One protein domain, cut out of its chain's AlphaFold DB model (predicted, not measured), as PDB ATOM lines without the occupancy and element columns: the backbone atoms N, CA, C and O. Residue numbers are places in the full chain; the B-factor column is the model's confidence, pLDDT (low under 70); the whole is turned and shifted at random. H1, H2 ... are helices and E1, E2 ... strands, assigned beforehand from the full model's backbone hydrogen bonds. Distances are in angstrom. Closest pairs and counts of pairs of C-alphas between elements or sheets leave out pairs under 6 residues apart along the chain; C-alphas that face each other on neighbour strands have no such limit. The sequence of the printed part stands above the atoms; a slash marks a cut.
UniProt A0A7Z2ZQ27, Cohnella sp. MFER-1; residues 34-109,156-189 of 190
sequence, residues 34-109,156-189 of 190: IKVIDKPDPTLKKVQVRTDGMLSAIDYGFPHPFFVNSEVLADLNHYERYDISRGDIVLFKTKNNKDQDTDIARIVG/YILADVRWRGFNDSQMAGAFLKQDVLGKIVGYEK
ATOM      1  N   ILE A  34     -46.797 -14.164 121.747       95.00
ATOM      2  CA  ILE A  34     -46.844 -14.865 123.034       95.00
ATOM      3  C   ILE A  34     -47.468 -13.981 124.119       95.00
ATOM      4  O   ILE A  34     -47.382 -12.750 124.086       95.00
ATOM      5  N   LYS A  35     -48.095 -14.624 125.102       95.75
ATOM      6  CA  LYS A  35     -48.900 -13.948 126.122       95.75
ATOM      7  C   LYS A  35     -48.023 -13.249 127.157       95.75
ATOM      8  O   LYS A  35     -47.004 -13.784 127.593       95.75
ATOM      9  N   VAL A  36     -48.470 -12.077 127.598       95.88
ATOM     10  CA  VAL A  36     -47.972 -11.455 128.828       95.88
ATOM     11  C   VAL A  36     -48.618 -12.168 130.013       95.88
ATOM     12  O   VAL A  36     -49.836 -12.336 130.040       95.88
ATOM     13  N   ILE A  37     -47.810 -12.591 130.982       95.88
ATOM     14  CA  ILE A  37     -48.264 -13.317 132.167       95.88
ATOM     15  C   ILE A  37     -47.897 -12.506 133.412       95.88
ATOM     16  O   ILE A  37     -46.728 -12.409 133.772       95.88
ATOM     17  N   ASP A  38     -48.905 -11.939 134.080       93.69
ATOM     18  CA  ASP A  38     -48.706 -11.095 135.270       93.69
ATOM     19  C   ASP A  38     -48.298 -11.901 136.512       93.69
ATOM     20  O   ASP A  38     -47.602 -11.405 137.397       93.69
ATOM     21  N   LYS A  39     -48.785 -13.142 136.613       94.31
ATOM     22  CA  LYS A  39     -48.521 -14.060 137.726       94.31
ATOM     23  C   LYS A  39     -48.274 -15.455 137.158       94.31
ATOM     24  O   LYS A  39     -49.246 -16.185 136.950       94.31
ATOM     25  N   PRO A  40     -47.020 -15.808 136.839       94.38
ATOM     26  CA  PRO A  40     -46.720 -17.118 136.285       94.38
ATOM     27  C   PRO A  40     -47.030 -18.219 137.291       94.38
ATOM     28  O   PRO A  40     -46.797 -18.064 138.492       94.38
ATOM     29  N   ASP A  41     -47.543 -19.340 136.784       95.19
ATOM     30  CA  ASP A  41     -47.632 -20.562 137.574       95.19
ATOM     31  C   ASP A  41     -46.212 -20.947 138.041       95.19
ATOM     32  O   ASP A  41     -45.293 -20.959 137.212       95.19
ATOM     33  N   PRO A  42     -45.994 -21.250 139.336       95.56
ATOM     34  CA  PRO A  42     -44.693 -21.669 139.852       95.56
ATOM     35  C   PRO A  42     -44.071 -22.877 139.141       95.56
ATOM     36  O   PRO A  42     -42.863 -23.085 139.263       95.56
ATOM     37  N   THR A  43     -44.856 -23.686 138.419       96.75
ATOM     38  CA  THR A  43     -44.332 -24.802 137.621       96.75
ATOM     39  C   THR A  43     -43.674 -24.355 136.315       96.75
ATOM     40  O   THR A  43     -42.948 -25.143 135.710       96.75
ATOM     41  N   LEU A  44     -43.920 -23.124 135.849       98.00
ATOM     42  CA  LEU A  44     -43.300 -22.602 134.633       98.00
ATOM     43  C   LEU A  44     -41.818 -22.317 134.865       98.00
ATOM     44  O   LEU A  44     -41.408 -21.669 135.831       98.00
ATOM     45  N   LYS A  45     -40.994 -22.766 133.924       98.25
ATOM     46  CA  LYS A  45     -39.558 -22.525 133.942       98.25
ATOM     47  C   LYS A  45     -39.257 -21.181 133.290       98.25
ATOM     48  O   LYS A  45     -39.595 -20.964 132.132       98.25
ATOM     49  N   LYS A  46     -38.534 -20.309 133.997       97.81
ATOM     50  CA  LYS A  46     -37.885 -19.149 133.372       97.81
ATOM     51  C   LYS A  46     -36.733 -19.618 132.490       97.81
ATOM     52  O   LYS A  46     -35.842 -20.331 132.963       97.81
ATOM     53  N   VAL A  47     -36.762 -19.216 131.227       98.00
ATOM     54  CA  VAL A  47     -35.747 -19.518 130.220       98.00
ATOM     55  C   VAL A  47     -35.149 -18.213 129.732       98.00
ATOM     56  O   VAL A  47     -35.866 -17.313 129.296       98.00
ATOM     57  N   GLN A  48     -33.826 -18.116 129.802       97.44
ATOM     58  CA  GLN A  48     -33.114 -16.953 129.304       97.44
ATOM     59  C   GLN A  48     -32.916 -17.063 127.793       97.44
ATOM     60  O   GLN A  48     -32.418 -18.072 127.301       97.44
ATOM     61  N   VAL A  49     -33.249 -16.003 127.064       96.94
ATOM     62  CA  VAL A  49     -33.041 -15.922 125.617       96.94
ATOM     63  C   VAL A  49     -31.551 -15.723 125.330       96.94
ATOM     64  O   VAL A  49     -30.900 -14.834 125.896       96.94
ATOM     65  N   ARG A  50     -30.986 -16.585 124.480       95.38
ATOM     66  CA  ARG A  50     -29.542 -16.643 124.187       95.38
ATOM     67  C   ARG A  50     -29.184 -16.133 122.800       95.38
ATOM     68  O   ARG A  50     -28.117 -15.552 122.642       95.38
ATOM     69  N   THR A  51     -30.085 -16.298 121.841       93.69
ATOM     70  CA  THR A  51     -29.912 -15.890 120.448       93.69
ATOM     71  C   THR A  51     -30.980 -14.872 120.059       93.69
ATOM     72  O   THR A  51     -31.974 -14.691 120.761       93.69
ATOM     73  N   ASP A  52     -30.769 -14.178 118.946       92.75
ATOM     74  CA  ASP A  52     -31.736 -13.256 118.347       92.75
ATOM     75  C   ASP A  52     -32.552 -13.905 117.213       92.75
ATOM     76  O   ASP A  52     -33.228 -13.206 116.463       92.75
ATOM     77  N   GLY A  53     -32.551 -15.242 117.115       94.19
ATOM     78  CA  GLY A  53     -33.309 -15.989 116.102       94.19
ATOM     79  C   GLY A  53     -34.825 -15.784 116.177       94.19
ATOM     80  O   GLY A  53     -35.510 -15.852 115.163       94.19
ATOM     81  N   MET A  54     -35.350 -15.467 117.361       95.31
ATOM     82  CA  MET A  54     -36.775 -15.176 117.570       95.31
ATOM     83  C   MET A  54     -37.087 -13.671 117.624       95.31
ATOM     84  O   MET A  54     -38.209 -13.280 117.948       95.31
ATOM     85  N   LEU A  55     -36.114 -12.800 117.332       92.69
ATOM     86  CA  LEU A  55     -36.285 -11.343 117.310       92.69
ATOM     87  C   LEU A  55     -36.856 -10.880 115.957       92.69
ATOM     88  O   LEU A  55     -36.205 -10.156 115.204       92.69
ATOM     89  N   SER A  56     -38.060 -11.349 115.628       87.50
ATOM     90  CA  SER A  56     -38.757 -11.002 114.386       87.50
ATOM     91  C   SER A  56     -39.305  -9.568 114.405       87.50
ATOM     92  O   SER A  56     -39.221  -8.852 115.404       87.50
ATOM     93  N   ALA A  57     -39.882  -9.121 113.286       85.00
ATOM     94  CA  ALA A  57     -40.475  -7.785 113.159       85.00
ATOM     95  C   ALA A  57     -41.832  -7.624 113.883       85.00
ATOM     96  O   ALA A  57     -42.492  -6.595 113.728       85.00
ATOM     97  N   ILE A  58     -42.262  -8.627 114.655       86.56
ATOM     98  CA  ILE A  58     -43.517  -8.599 115.407       86.56
ATOM     99  C   ILE A  58     -43.426  -7.536 116.509       86.56
ATOM    100  O   ILE A  58     -42.505  -7.520 117.327       86.56
ATOM    101  N   ASP A  59     -44.415  -6.646 116.563       88.56
ATOM    102  CA  ASP A  59     -44.419  -5.547 117.530       88.56
ATOM    103  C   ASP A  59     -44.860  -6.006 118.929       88.56
ATOM    104  O   ASP A  59     -46.040  -5.969 119.281       88.56
ATOM    105  N   TYR A  60     -43.913  -6.428 119.759       86.81
ATOM    106  CA  TYR A  60     -44.151  -6.684 121.185       86.81
ATOM    107  C   TYR A  60     -44.016  -5.430 122.071       86.81
ATOM    108  O   TYR A  60     -44.199  -5.515 123.288       86.81
ATOM    109  N   GLY A  61     -43.686  -4.270 121.494       85.38
ATOM    110  CA  GLY A  61     -43.177  -3.125 122.242       85.38
ATOM    111  C   GLY A  61     -41.762  -3.348 122.797       85.38
ATOM    112  O   GLY A  61     -41.112  -4.363 122.541       85.38
ATOM    113  N   PHE A  62     -41.261  -2.367 123.555       82.69
ATOM    114  CA  PHE A  62     -39.939  -2.431 124.182       82.69
ATOM    115  C   PHE A  62     -40.046  -2.668 125.701       82.69
ATOM    116  O   PHE A  62     -40.780  -1.930 126.364       82.69
ATOM    117  N   PRO A  63     -39.279  -3.618 126.274       86.19
ATOM    118  CA  PRO A  63     -38.372  -4.545 125.589       86.19
ATOM    119  C   PRO A  63     -39.115  -5.698 124.887       86.19
ATOM    120  O   PRO A  63     -40.103  -6.213 125.406       86.19
ATOM    121  N   HIS A  64     -38.597  -6.135 123.734       93.25
ATOM    122  CA  HIS A  64     -39.091  -7.322 123.030       93.25
ATOM    123  C   HIS A  64     -38.797  -8.587 123.866       93.25
ATOM    124  O   HIS A  64     -37.668  -8.725 124.346       93.25
ATOM    125  N   PRO A  65     -39.740  -9.538 124.031       95.38
ATOM    126  CA  PRO A  65     -39.555 -10.695 124.912       95.38
ATOM    127  C   PRO A  65     -38.417 -11.615 124.462       95.38
ATOM    128  O   PRO A  65     -37.748 -12.224 125.292       95.38
ATOM    129  N   PHE A  66     -38.152 -11.665 123.157       96.12
ATOM    130  CA  PHE A  66     -37.037 -12.411 122.569       96.12
ATOM    131  C   PHE A  66     -35.753 -11.586 122.383       96.12
ATOM    132  O   PHE A  66     -34.888 -11.954 121.595       96.12
ATOM    133  N   PHE A  67     -35.597 -10.454 123.076       95.00
ATOM    134  CA  PHE A  67     -34.302  -9.772 123.108       95.00
ATOM    135  C   PHE A  67     -33.293 -10.603 123.914       95.00
ATOM    136  O   PHE A  67     -33.644 -11.142 124.965       95.00
ATOM    137  N   VAL A  68     -32.036 -10.681 123.470       94.94
ATOM    138  CA  VAL A  68     -30.990 -11.452 124.164       94.94
ATOM    139  C   VAL A  68     -30.888 -11.022 125.633       94.94
ATOM    140  O   VAL A  68     -30.910  -9.834 125.951       94.94
ATOM    141  N   ASN A  69     -30.765 -12.002 126.532       94.50
ATOM    142  CA  ASN A  69     -30.800 -11.865 127.995       94.50
ATOM    143  C   ASN A  69     -32.176 -11.570 128.614       94.50
ATOM    144  O   ASN A  69     -32.260 -11.473 129.842       94.50
ATOM    145  N   SER A  70     -33.244 -11.467 127.821       95.69
ATOM    146  CA  SER A  70     -34.616 -11.474 128.341       95.69
ATOM    147  C   SER A  70     -35.006 -12.856 128.854       95.69
ATOM    148  O   SER A  70     -34.314 -13.845 128.608       95.69
ATOM    149  N   GLU A  71     -36.112 -12.913 129.590       96.69
ATOM    150  CA  GLU A  71     -36.666 -14.152 130.123       96.69
ATOM    151  C   GLU A  71     -38.037 -14.406 129.505       96.69
ATOM    152  O   GLU A  71     -38.885 -13.514 129.462       96.69
ATOM    153  N   VAL A  72     -38.249 -15.643 129.070       97.94
ATOM    154  CA  VAL A  72     -39.551 -16.177 128.671       97.94
ATOM    155  C   VAL A  72     -39.917 -17.351 129.578       97.94
ATOM    156  O   VAL A  72     -39.083 -17.869 130.325       97.94
ATOM    157  N   LEU A  73     -41.177 -17.764 129.539       98.44
ATOM    158  CA  LEU A  73     -41.731 -18.816 130.380       98.44
ATOM    159  C   LEU A  73     -41.981 -20.068 129.546       98.44
ATOM    160  O   LEU A  73     -42.704 -20.015 128.551       98.44
ATOM    161  N   ALA A  74     -41.410 -21.188 129.979       98.62
ATOM    162  CA  ALA A  74     -41.593 -22.496 129.372       98.62
ATOM    163  C   ALA A  74     -42.432 -23.420 130.265       98.62
ATOM    164  O   ALA A  74     -42.161 -23.562 131.460       98.62
ATOM    165  N   ASP A  75     -43.410 -24.094 129.670       98.62
ATOM    166  CA  ASP A  75     -44.090 -25.250 130.254       98.62
ATOM    167  C   ASP A  75     -43.369 -26.524 129.790       98.62
ATOM    168  O   ASP A  75     -43.551 -26.981 128.659       98.62
ATOM    169  N   LEU A  76     -42.513 -27.077 130.658       98.50
ATOM    170  CA  LEU A  76     -41.708 -28.271 130.355       98.50
ATOM    171  C   LEU A  76     -42.547 -29.551 130.273       98.50
ATOM    172  O   LEU A  76     -42.144 -30.516 129.638       98.50
ATOM    173  N   ASN A  77     -43.743 -29.544 130.863       97.69
ATOM    174  CA  ASN A  77     -44.632 -30.702 130.865       97.69
ATOM    175  C   ASN A  77     -45.740 -30.560 129.806       97.69
ATOM    176  O   ASN A  77     -46.683 -31.351 129.792       97.69
ATOM    177  N   HIS A  78     -45.679 -29.534 128.944       98.38
ATOM    178  CA  HIS A  78     -46.723 -29.253 127.955       98.38
ATOM    179  C   HIS A  78     -46.999 -30.473 127.073       98.38
ATOM    180  O   HIS A  78     -48.150 -30.874 126.901       98.38
ATOM    181  N   TYR A  79     -45.929 -31.108 126.593       97.88
ATOM    182  CA  TYR A  79     -46.003 -32.212 125.638       97.88
ATOM    183  C   TYR A  79     -46.231 -33.593 126.265       97.88
ATOM    184  O   TYR A  79     -46.299 -34.596 125.561       97.88
ATOM    185  N   GLU A  80     -46.403 -33.650 127.587       96.69
ATOM    186  CA  GLU A  80     -46.984 -34.815 128.262       96.69
ATOM    187  C   GLU A  80     -48.519 -34.805 128.171       96.69
ATOM    188  O   GLU A  80     -49.161 -35.842 128.327       96.69
ATOM    189  N   ARG A  81     -49.112 -33.622 127.945       97.31
ATOM    190  CA  ARG A  81     -50.566 -33.397 127.913       97.31
ATOM    191  C   ARG A  81     -51.107 -33.138 126.510       97.31
ATOM    192  O   ARG A  81     -52.275 -33.421 126.259       97.31
ATOM    193  N   TYR A  82     -50.283 -32.574 125.634       97.44
ATOM    194  CA  TYR A  82     -50.664 -32.133 124.297       97.44
ATOM    195  C   TYR A  82     -49.643 -32.603 123.264       97.44
ATOM    196  O   TYR A  82     -48.468 -32.773 123.578       97.44
ATOM    197  N   ASP A  83     -50.072 -32.775 122.019       97.31
ATOM    198  CA  ASP A  83     -49.148 -33.060 120.925       97.31
ATOM    199  C   ASP A  83     -48.387 -31.802 120.492       97.31
ATOM    200  O   ASP A  83     -48.884 -30.675 120.594       97.31
ATOM    201  N   ILE A  84     -47.166 -32.003 119.986       98.44
ATOM    202  CA  ILE A  84     -46.372 -30.928 119.388       98.44
ATOM    203  C   ILE A  84     -47.097 -30.437 118.141       98.44
ATOM    204  O   ILE A  84     -47.371 -31.212 117.225       98.44
ATOM    205  N   SER A  85     -47.397 -29.142 118.115       98.00
ATOM    206  CA  SER A  85     -48.144 -28.522 117.027       98.00
ATOM    207  C   SER A  85     -47.244 -27.621 116.195       98.00
ATOM    208  O   SER A  85     -46.323 -26.976 116.703       98.00
ATOM    209  N   ARG A  86     -47.531 -27.546 114.893       98.12
ATOM    210  CA  ARG A  86     -46.939 -26.534 114.015       98.12
ATOM    211  C   ARG A  86     -47.201 -25.150 114.610       98.12
ATOM    212  O   ARG A  86     -48.285 -24.897 115.123       98.12
ATOM    213  N   GLY A  87     -46.202 -24.281 114.544       98.38
ATOM    214  CA  GLY A  87     -46.282 -22.927 115.067       98.38
ATOM    215  C   GLY A  87     -45.921 -22.808 116.547       98.38
ATOM    216  O   GLY A  87     -45.675 -21.693 117.006       98.38
ATOM    217  N   ASP A  88     -45.789 -23.914 117.285       98.69
ATOM    218  CA  ASP A  88     -45.302 -23.877 118.662       98.69
ATOM    219  C   ASP A  88     -43.895 -23.279 118.735       98.69
ATOM    220  O   ASP A  88     -42.994 -23.699 118.011       98.69
ATOM    221  N   ILE A  89     -43.685 -22.333 119.650       98.69
ATOM    222  CA  ILE A  89     -42.343 -21.894 120.033       98.69
ATOM    223  C   ILE A  89     -41.864 -22.839 121.130       98.69
ATOM    224  O   ILE A  89     -42.503 -22.945 122.178       98.69
ATOM    225  N   VAL A  90     -40.750 -23.522 120.901       98.88
ATOM    226  CA  VAL A  90     -40.258 -24.589 121.771       98.88
ATOM    227  C   VAL A  90     -38.901 -24.257 122.358       98.88
ATOM    228  O   VAL A  90     -38.047 -23.682 121.690       98.88
ATOM    229  N   LEU A  91     -38.694 -24.665 123.607       98.81
ATOM    230  CA  LEU A  91     -37.359 -24.879 124.147       98.81
ATOM    231  C   LEU A  91     -36.876 -26.240 123.640       98.81
ATOM    232  O   LEU A  91     -37.545 -27.245 123.879       98.81
ATOM    233  N   PHE A  92     -35.726 -26.292 122.978       98.62
ATOM    234  CA  PHE A  92     -35.176 -27.541 122.451       98.62
ATOM    235  C   PHE A  92     -33.696 -27.700 122.794       98.62
ATOM    236  O   PHE A  92     -32.994 -26.720 123.051       98.62
ATOM    237  N   LYS A  93     -33.223 -28.946 122.817       98.19
ATOM    238  CA  LYS A  93     -31.816 -29.285 123.023       98.19
ATOM    239  C   LYS A  93     -31.029 -29.091 121.727       98.19
ATOM    240  O   LYS A  93     -31.393 -29.654 120.698       98.19
ATOM    241  N   THR A  94     -29.932 -28.340 121.769       97.19
ATOM    242  CA  THR A  94     -29.080 -28.132 120.587       97.19
ATOM    243  C   THR A  94     -28.229 -29.381 120.304       97.19
ATOM    244  O   THR A  94     -27.862 -30.126 121.215       97.19
ATOM    245  N   LYS A  95     -27.910 -29.642 119.028       94.12
ATOM    246  CA  LYS A  95     -27.082 -30.802 118.628       94.12
ATOM    247  C   LYS A  95     -25.596 -30.472 118.491       94.12
ATOM    248  O   LYS A  95     -24.748 -31.286 118.842       94.12
ATOM    249  N   ASN A  96     -25.282 -29.278 117.989       84.19
ATOM    250  CA  ASN A  96     -23.940 -28.926 117.511       84.19
ATOM    251  C   ASN A  96     -23.275 -27.787 118.305       84.19
ATOM    252  O   ASN A  96     -22.234 -27.286 117.883       84.19
ATOM    253  N   ASN A  97     -23.839 -27.379 119.447       87.75
ATOM    254  CA  ASN A  97     -23.343 -26.250 120.233       87.75
ATOM    255  C   ASN A  97     -23.009 -26.667 121.671       87.75
ATOM    256  O   ASN A  97     -23.896 -26.933 122.472       87.75
ATOM    257  N   LYS A  98     -21.711 -26.718 121.992       84.50
ATOM    258  CA  LYS A  98     -21.215 -27.136 123.315       84.50
ATOM    259  C   LYS A  98     -21.312 -26.046 124.384       84.50
ATOM    260  O   LYS A  98     -21.233 -26.365 125.565       84.50
ATOM    261  N   ASP A  99     -21.448 -24.788 123.972       90.12
ATOM    262  CA  ASP A  99     -21.515 -23.639 124.879       90.12
ATOM    263  C   ASP A  99     -22.971 -23.239 125.184       90.12
ATOM    264  O   ASP A  99     -23.232 -22.426 126.073       90.12
ATOM    265  N   GLN A 100     -23.931 -23.816 124.454       92.75
ATOM    266  CA  GLN A 100     -25.356 -23.554 124.601       92.75
ATOM    267  C   GLN A 100     -26.169 -24.836 124.371       92.75
ATOM    268  O   GLN A 100     -26.574 -25.134 123.250       92.75
ATOM    269  N   ASP A 101     -26.471 -25.554 125.456       94.81
ATOM    270  CA  ASP A 101     -27.191 -26.839 125.412       94.81
ATOM    271  C   ASP A 101     -28.661 -26.728 124.974       94.81
ATOM    272  O   ASP A 101     -29.270 -27.727 124.590       94.81
ATOM    273  N   THR A 102     -29.260 -25.533 125.053       97.44
ATOM    274  CA  THR A 102     -30.668 -25.308 124.685       97.44
ATOM    275  C   THR A 102     -30.868 -24.000 123.933       97.44
ATOM    276  O   THR A 102     -30.164 -23.020 124.183       97.44
ATOM    277  N   ASP A 103     -31.842 -23.965 123.032       98.00
ATOM    278  CA  ASP A 103     -32.251 -22.748 122.329       98.00
ATOM    279  C   ASP A 103     -33.774 -22.706 122.151       98.00
ATOM    280  O   ASP A 103     -34.481 -23.650 122.517       98.00
ATOM    281  N   ILE A 104     -34.281 -21.586 121.634       98.44
ATOM    282  CA  ILE A 104     -35.704 -21.375 121.380       98.44
ATOM    283  C   ILE A 104     -35.924 -21.088 119.901       98.44
ATOM    284  O   ILE A 104     -35.313 -20.183 119.342       98.44
ATOM    285  N   ALA A 105     -36.834 -21.837 119.289       98.38
ATOM    286  CA  ALA A 105     -37.248 -21.650 117.904       98.38
ATOM    287  C   ALA A 105     -38.651 -22.237 117.689       98.38
ATOM    288  O   ALA A 105     -39.261 -22.752 118.629       98.38
ATOM    289  N   ARG A 106     -39.194 -22.134 116.476       98.38
ATOM    290  CA  ARG A 106     -40.556 -22.573 116.161       98.38
ATOM    291  C   ARG A 106     -40.585 -23.948 115.506       98.38
ATOM    292  O   ARG A 106     -39.746 -24.249 114.665       98.38
ATOM    293  N   ILE A 107     -41.591 -24.759 115.820       98.75
ATOM    294  CA  ILE A 107     -41.914 -25.970 115.060       98.75
ATOM    295  C   ILE A 107     -42.519 -25.555 113.717       98.75
ATOM    296  O   ILE A 107     -43.621 -25.011 113.654       98.75
ATOM    297  N   VAL A 108     -41.797 -25.824 112.634       98.56
ATOM    298  CA  VAL A 108     -42.193 -25.497 111.260       98.56
ATOM    299  C   VAL A 108     -42.437 -26.742 110.413       98.56
ATOM    300  O   VAL A 108     -43.156 -26.647 109.433       98.56
ATOM    301  N   GLY A 109     -41.913 -27.910 110.758       98.44
ATOM    302  CA  GLY A 109     -42.226 -29.166 110.066       98.44
ATOM    303  C   GLY A 109     -42.637 -30.243 111.051       98.44
ATOM    304  O   GLY A 109     -42.063 -30.321 112.140       98.44
ATOM    305  N   TYR A 156     -39.025 -30.260 112.102       98.75
ATOM    306  CA  TYR A 156     -38.200 -29.169 111.593       98.75
ATOM    307  C   TYR A 156     -38.405 -27.945 112.484       98.75
ATOM    308  O   TYR A 156     -39.425 -27.264 112.397       98.75
ATOM    309  N   ILE A 157     -37.446 -27.691 113.366       98.69
ATOM    310  CA  ILE A 157     -37.382 -26.507 114.225       98.69
ATOM    311  C   ILE A 157     -36.649 -25.389 113.475       98.69
ATOM    312  O   ILE A 157     -35.558 -25.632 112.964       98.69
ATOM    313  N   LEU A 158     -37.221 -24.187 113.409       98.12
ATOM    314  CA  LEU A 158     -36.708 -23.066 112.620       98.12
ATOM    315  C   LEU A 158     -36.893 -21.737 113.360       98.12
ATOM    316  O   LEU A 158     -37.958 -21.473 113.921       98.12
ATOM    317  N   ALA A 159     -35.856 -20.907 113.368       96.62
ATOM    318  CA  ALA A 159     -35.918 -19.549 113.885       96.62
ATOM    319  C   ALA A 159     -36.812 -18.654 113.005       96.62
ATOM    320  O   ALA A 159     -36.826 -18.783 111.776       96.62
ATOM    321  N   ASP A 160     -37.529 -17.709 113.622       95.38
ATOM    322  CA  ASP A 160     -38.355 -16.746 112.879       95.38
ATOM    323  C   ASP A 160     -37.480 -15.826 111.995       95.38
ATOM    324  O   ASP A 160     -37.902 -15.444 110.908       95.38
ATOM    325  N   VAL A 161     -36.246 -15.527 112.425       94.00
ATOM    326  CA  VAL A 161     -35.223 -14.798 111.655       94.00
ATOM    327  C   VAL A 161     -34.168 -15.781 111.142       94.00
ATOM    328  O   VAL A 161     -33.274 -16.198 111.882       94.00
ATOM    329  N   ARG A 162     -34.234 -16.137 109.856       92.50
ATOM    330  CA  ARG A 162     -33.532 -17.307 109.288       92.50
ATOM    331  C   ARG A 162     -32.019 -17.215 109.400       92.50
ATOM    332  O   ARG A 162     -31.367 -18.112 109.910       92.50
ATOM    333  N   TRP A 163     -31.434 -16.087 109.011       90.69
ATOM    334  CA  TRP A 163     -29.976 -15.914 109.055       90.69
ATOM    335  C   TRP A 163     -29.389 -15.872 110.484       90.69
ATOM    336  O   TRP A 163     -28.169 -15.828 110.646       90.69
ATOM    337  N   ARG A 164     -30.244 -15.869 111.520       91.88
ATOM    338  CA  ARG A 164     -29.883 -15.939 112.945       91.88
ATOM    339  C   ARG A 164     -30.157 -17.317 113.570       91.88
ATOM    340  O   ARG A 164     -29.912 -17.497 114.762       91.88
ATOM    341  N   GLY A 165     -30.638 -18.286 112.788       90.75
ATOM    342  CA  GLY A 165     -30.909 -19.667 113.196       90.75
ATOM    343  C   GLY A 165     -29.646 -20.511 113.386       90.75
ATOM    344  O   GLY A 165     -29.408 -21.475 112.669       90.75
ATOM    345  N   PHE A 166     -28.786 -20.163 114.349       91.12
ATOM    346  CA  PHE A 166     -27.476 -20.822 114.498       91.12
ATOM    347  C   PHE A 166     -27.542 -22.262 115.027       91.12
ATOM    348  O   PHE A 166     -26.603 -23.030 114.828       91.12
ATOM    349  N   ASN A 167     -28.629 -22.625 115.714       96.12
ATOM    350  CA  ASN A 167     -28.786 -23.921 116.379       96.12
ATOM    351  C   ASN A 167     -29.969 -24.744 115.847       96.12
ATOM    352  O   ASN A 167     -30.230 -25.818 116.383       96.12
ATOM    353  N   ASP A 168     -30.701 -24.242 114.853       96.44
ATOM    354  CA  ASP A 168     -31.950 -24.836 114.378       96.44
ATOM    355  C   ASP A 168     -31.727 -25.854 113.239       96.44
ATOM    356  O   ASP A 168     -30.600 -26.284 112.961       96.44
ATOM    357  N   SER A 169     -32.806 -26.278 112.577       97.62
ATOM    358  CA  SER A 169     -32.746 -27.343 111.567       97.62
ATOM    359  C   SER A 169     -32.005 -26.952 110.293       97.62
ATOM    360  O   SER A 169     -31.603 -27.837 109.538       97.62
ATOM    361  N   GLN A 170     -31.757 -25.659 110.058       94.25
ATOM    362  CA  GLN A 170     -30.927 -25.204 108.943       94.25
ATOM    363  C   GLN A 170     -29.470 -25.644 109.119       94.25
ATOM    364  O   GLN A 170     -28.781 -25.904 108.133       94.25
ATOM    365  N   MET A 171     -29.012 -25.743 110.372       92.69
ATOM    366  CA  MET A 171     -27.641 -26.111 110.740       92.69
ATOM    367  C   MET A 171     -27.518 -27.545 111.258       92.69
ATOM    368  O   MET A 171     -26.476 -28.178 111.077       92.69
ATOM    369  N   ALA A 172     -28.553 -28.057 111.924       95.25
ATOM    370  CA  ALA A 172     -28.502 -29.330 112.640       95.25
ATOM    371  C   ALA A 172     -29.326 -30.458 111.996       95.25
ATOM    372  O   ALA A 172     -29.228 -31.601 112.446       95.25
ATOM    373  N   GLY A 173     -30.113 -30.158 110.957       95.62
ATOM    374  CA  GLY A 173     -31.117 -31.080 110.428       95.62
ATOM    375  C   GLY A 173     -32.304 -31.247 111.379       95.62
ATOM    376  O   GLY A 173     -32.493 -30.456 112.300       95.62
ATOM    377  N   ALA A 174     -33.116 -32.276 111.154       97.69
ATOM    378  CA  ALA A 174     -34.321 -32.514 111.943       97.69
ATOM    379  C   ALA A 174     -34.021 -32.792 113.426       97.69
ATOM    380  O   ALA A 174     -32.955 -33.304 113.769       97.69
ATOM    381  N   PHE A 175     -34.976 -32.497 114.306       98.56
ATOM    382  CA  PHE A 175     -34.915 -32.780 115.743       98.56
ATOM    383  C   PHE A 175     -35.899 -33.879 116.121       98.56
ATOM    384  O   PHE A 175     -37.008 -33.922 115.598       98.56
ATOM    385  N   LEU A 176     -35.513 -34.753 117.048       98.44
ATOM    386  CA  LEU A 176     -36.403 -35.805 117.533       98.44
ATOM    387  C   LEU A 176     -37.397 -35.228 118.545       98.44
ATOM    388  O   LEU A 176     -37.090 -34.258 119.237       98.44
ATOM    389  N   LYS A 177     -38.549 -35.886 118.733       97.88
ATOM    390  CA  LYS A 177     -39.527 -35.534 119.784       97.88
ATOM    391  C   LYS A 177     -38.875 -35.314 121.156       97.88
ATOM    392  O   LYS A 177     -39.231 -34.382 121.861       97.88
ATOM    393  N   GLN A 178     -37.903 -36.154 121.519       97.38
ATOM    394  CA  GLN A 178     -37.185 -36.073 122.799       97.38
ATOM    395  C   GLN A 178     -36.253 -34.855 122.930       97.38
ATOM    396  O   GLN A 178     -35.840 -34.524 124.039       97.38
ATOM    397  N   ASP A 179     -35.898 -34.205 121.818       98.25
ATOM    398  CA  ASP A 179     -35.092 -32.984 121.822       98.25
ATOM    399  C   ASP A 179     -35.959 -31.749 122.126       98.25
ATOM    400  O   ASP A 179     -35.423 -30.705 122.500       98.25
ATOM    401  N   VAL A 180     -37.289 -31.853 122.003       98.62
ATOM    402  CA  VAL A 180     -38.253 -30.794 122.328       98.62
ATOM    403  C   VAL A 180     -38.588 -30.861 123.818       98.62
ATOM    404  O   VAL A 180     -39.301 -31.749 124.276       98.62
ATOM    405  N   LEU A 181     -38.065 -29.908 124.590       98.62
ATOM    406  CA  LEU A 181     -38.095 -29.930 126.057       98.62
ATOM    407  C   LEU A 181     -39.358 -29.305 126.656       98.62
ATOM    408  O   LEU A 181     -39.689 -29.576 127.804       98.62
ATOM    409  N   GLY A 182     -40.030 -28.420 125.924       98.56
ATOM    410  CA  GLY A 182     -41.223 -27.738 126.413       98.56
ATOM    411  C   GLY A 182     -41.664 -26.601 125.508       98.56
ATOM    412  O   GLY A 182     -40.934 -26.184 124.608       98.56
ATOM    413  N   LYS A 183     -42.863 -26.082 125.765       98.75
ATOM    414  CA  LYS A 183     -43.448 -24.981 124.994       98.75
ATOM    415  C   LYS A 183     -43.203 -23.648 125.684       98.75
ATOM    416  O   LYS A 183     -43.441 -23.526 126.883       98.75
ATOM    417  N   ILE A 184     -42.788 -22.633 124.934       98.62
ATOM    418  CA  ILE A 184     -42.784 -21.246 125.402       98.62
ATOM    419  C   ILE A 184     -44.226 -20.735 125.398       98.62
ATOM    420  O   ILE A 184     -44.875 -20.676 124.356       98.62
ATOM    421  N   VAL A 185     -44.740 -20.382 126.575       97.88
ATOM    422  CA  VAL A 185     -46.158 -20.025 126.779       97.88
ATOM    423  C   VAL A 185     -46.387 -18.530 126.987       97.88
ATOM    424  O   VAL A 185     -47.519 -18.058 126.882       97.88
ATOM    425  N   GLY A 186     -45.331 -17.770 127.272       97.38
ATOM    426  CA  GLY A 186     -45.442 -16.343 127.537       97.38
ATOM    427  C   GLY A 186     -44.180 -15.735 128.127       97.38
ATOM    428  O   GLY A 186     -43.109 -16.341 128.108       97.38
ATOM    429  N   TYR A 187     -44.318 -14.530 128.663       96.94
ATOM    430  CA  TYR A 187     -43.262 -13.799 129.356       96.94
ATOM    431  C   TYR A 187     -43.860 -12.900 130.440       96.94
ATOM    432  O   TYR A 187     -45.027 -12.511 130.367       96.94
ATOM    433  N   GLU A 188     -43.064 -12.566 131.451       93.62
ATOM    434  CA  GLU A 188     -43.466 -11.599 132.475       93.62
ATOM    435  C   GLU A 188     -43.236 -10.175 131.968       93.62
ATOM    436  O   GLU A 188     -42.191  -9.861 131.389       93.62
ATOM    437  N   LYS A 189     -44.204  -9.289 132.216       81.50
ATOM    438  CA  LYS A 189     -44.003  -7.860 131.985       81.50
ATOM    439  C   LYS A 189     -43.062  -7.316 133.058       81.50
ATOM    440  O   LYS A 189     -43.339  -7.466 134.245       81.50
TER     441      LYS A 189
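This is residues 34 to 109 and 156 to 189 of the 190 residues of a protein of Cohnella sp. MFER-1 (UniProt A0A7Z2ZQ27). With little regular structure, a strongly twisted antiparallel sheet, E1 E2 E6 E3 E4 E5, folds back on itself, E1 and E2 facing E3, E4 and E5 with E6 as hinge. Of 110 printed residues, 41 are in named elements, mostly strand: six strands, two helices. Compact at a radius of gyration of the C-alphas of 13.0 A, it spans 36 by 31 by 26 A.

Find E1, residues 45 to 48, from C-alpha 45 at (-39.558, -22.525, 133.942); then E2, 71 to 75, H1, 78 to 81, E3, 89 to 93, E4, 102 to 109, E5, 156 to 158, H2, 169 to 172, and E6, residues 180 to 187, which ends with C-alpha 187 at (-43.262, -13.799, 129.356).

On E6, O 186 is 2.8 A from N 73 of E2, O 182 2.9 A from N 91 of E3. H1 only grazes the sheet; H2 stands at its level.

Across the cut of residues 110 to 155, C-alphas 109 and 156 are 4.3 A apart. Link E1 to E2 is long, and no printed residue is under pLDDT 70.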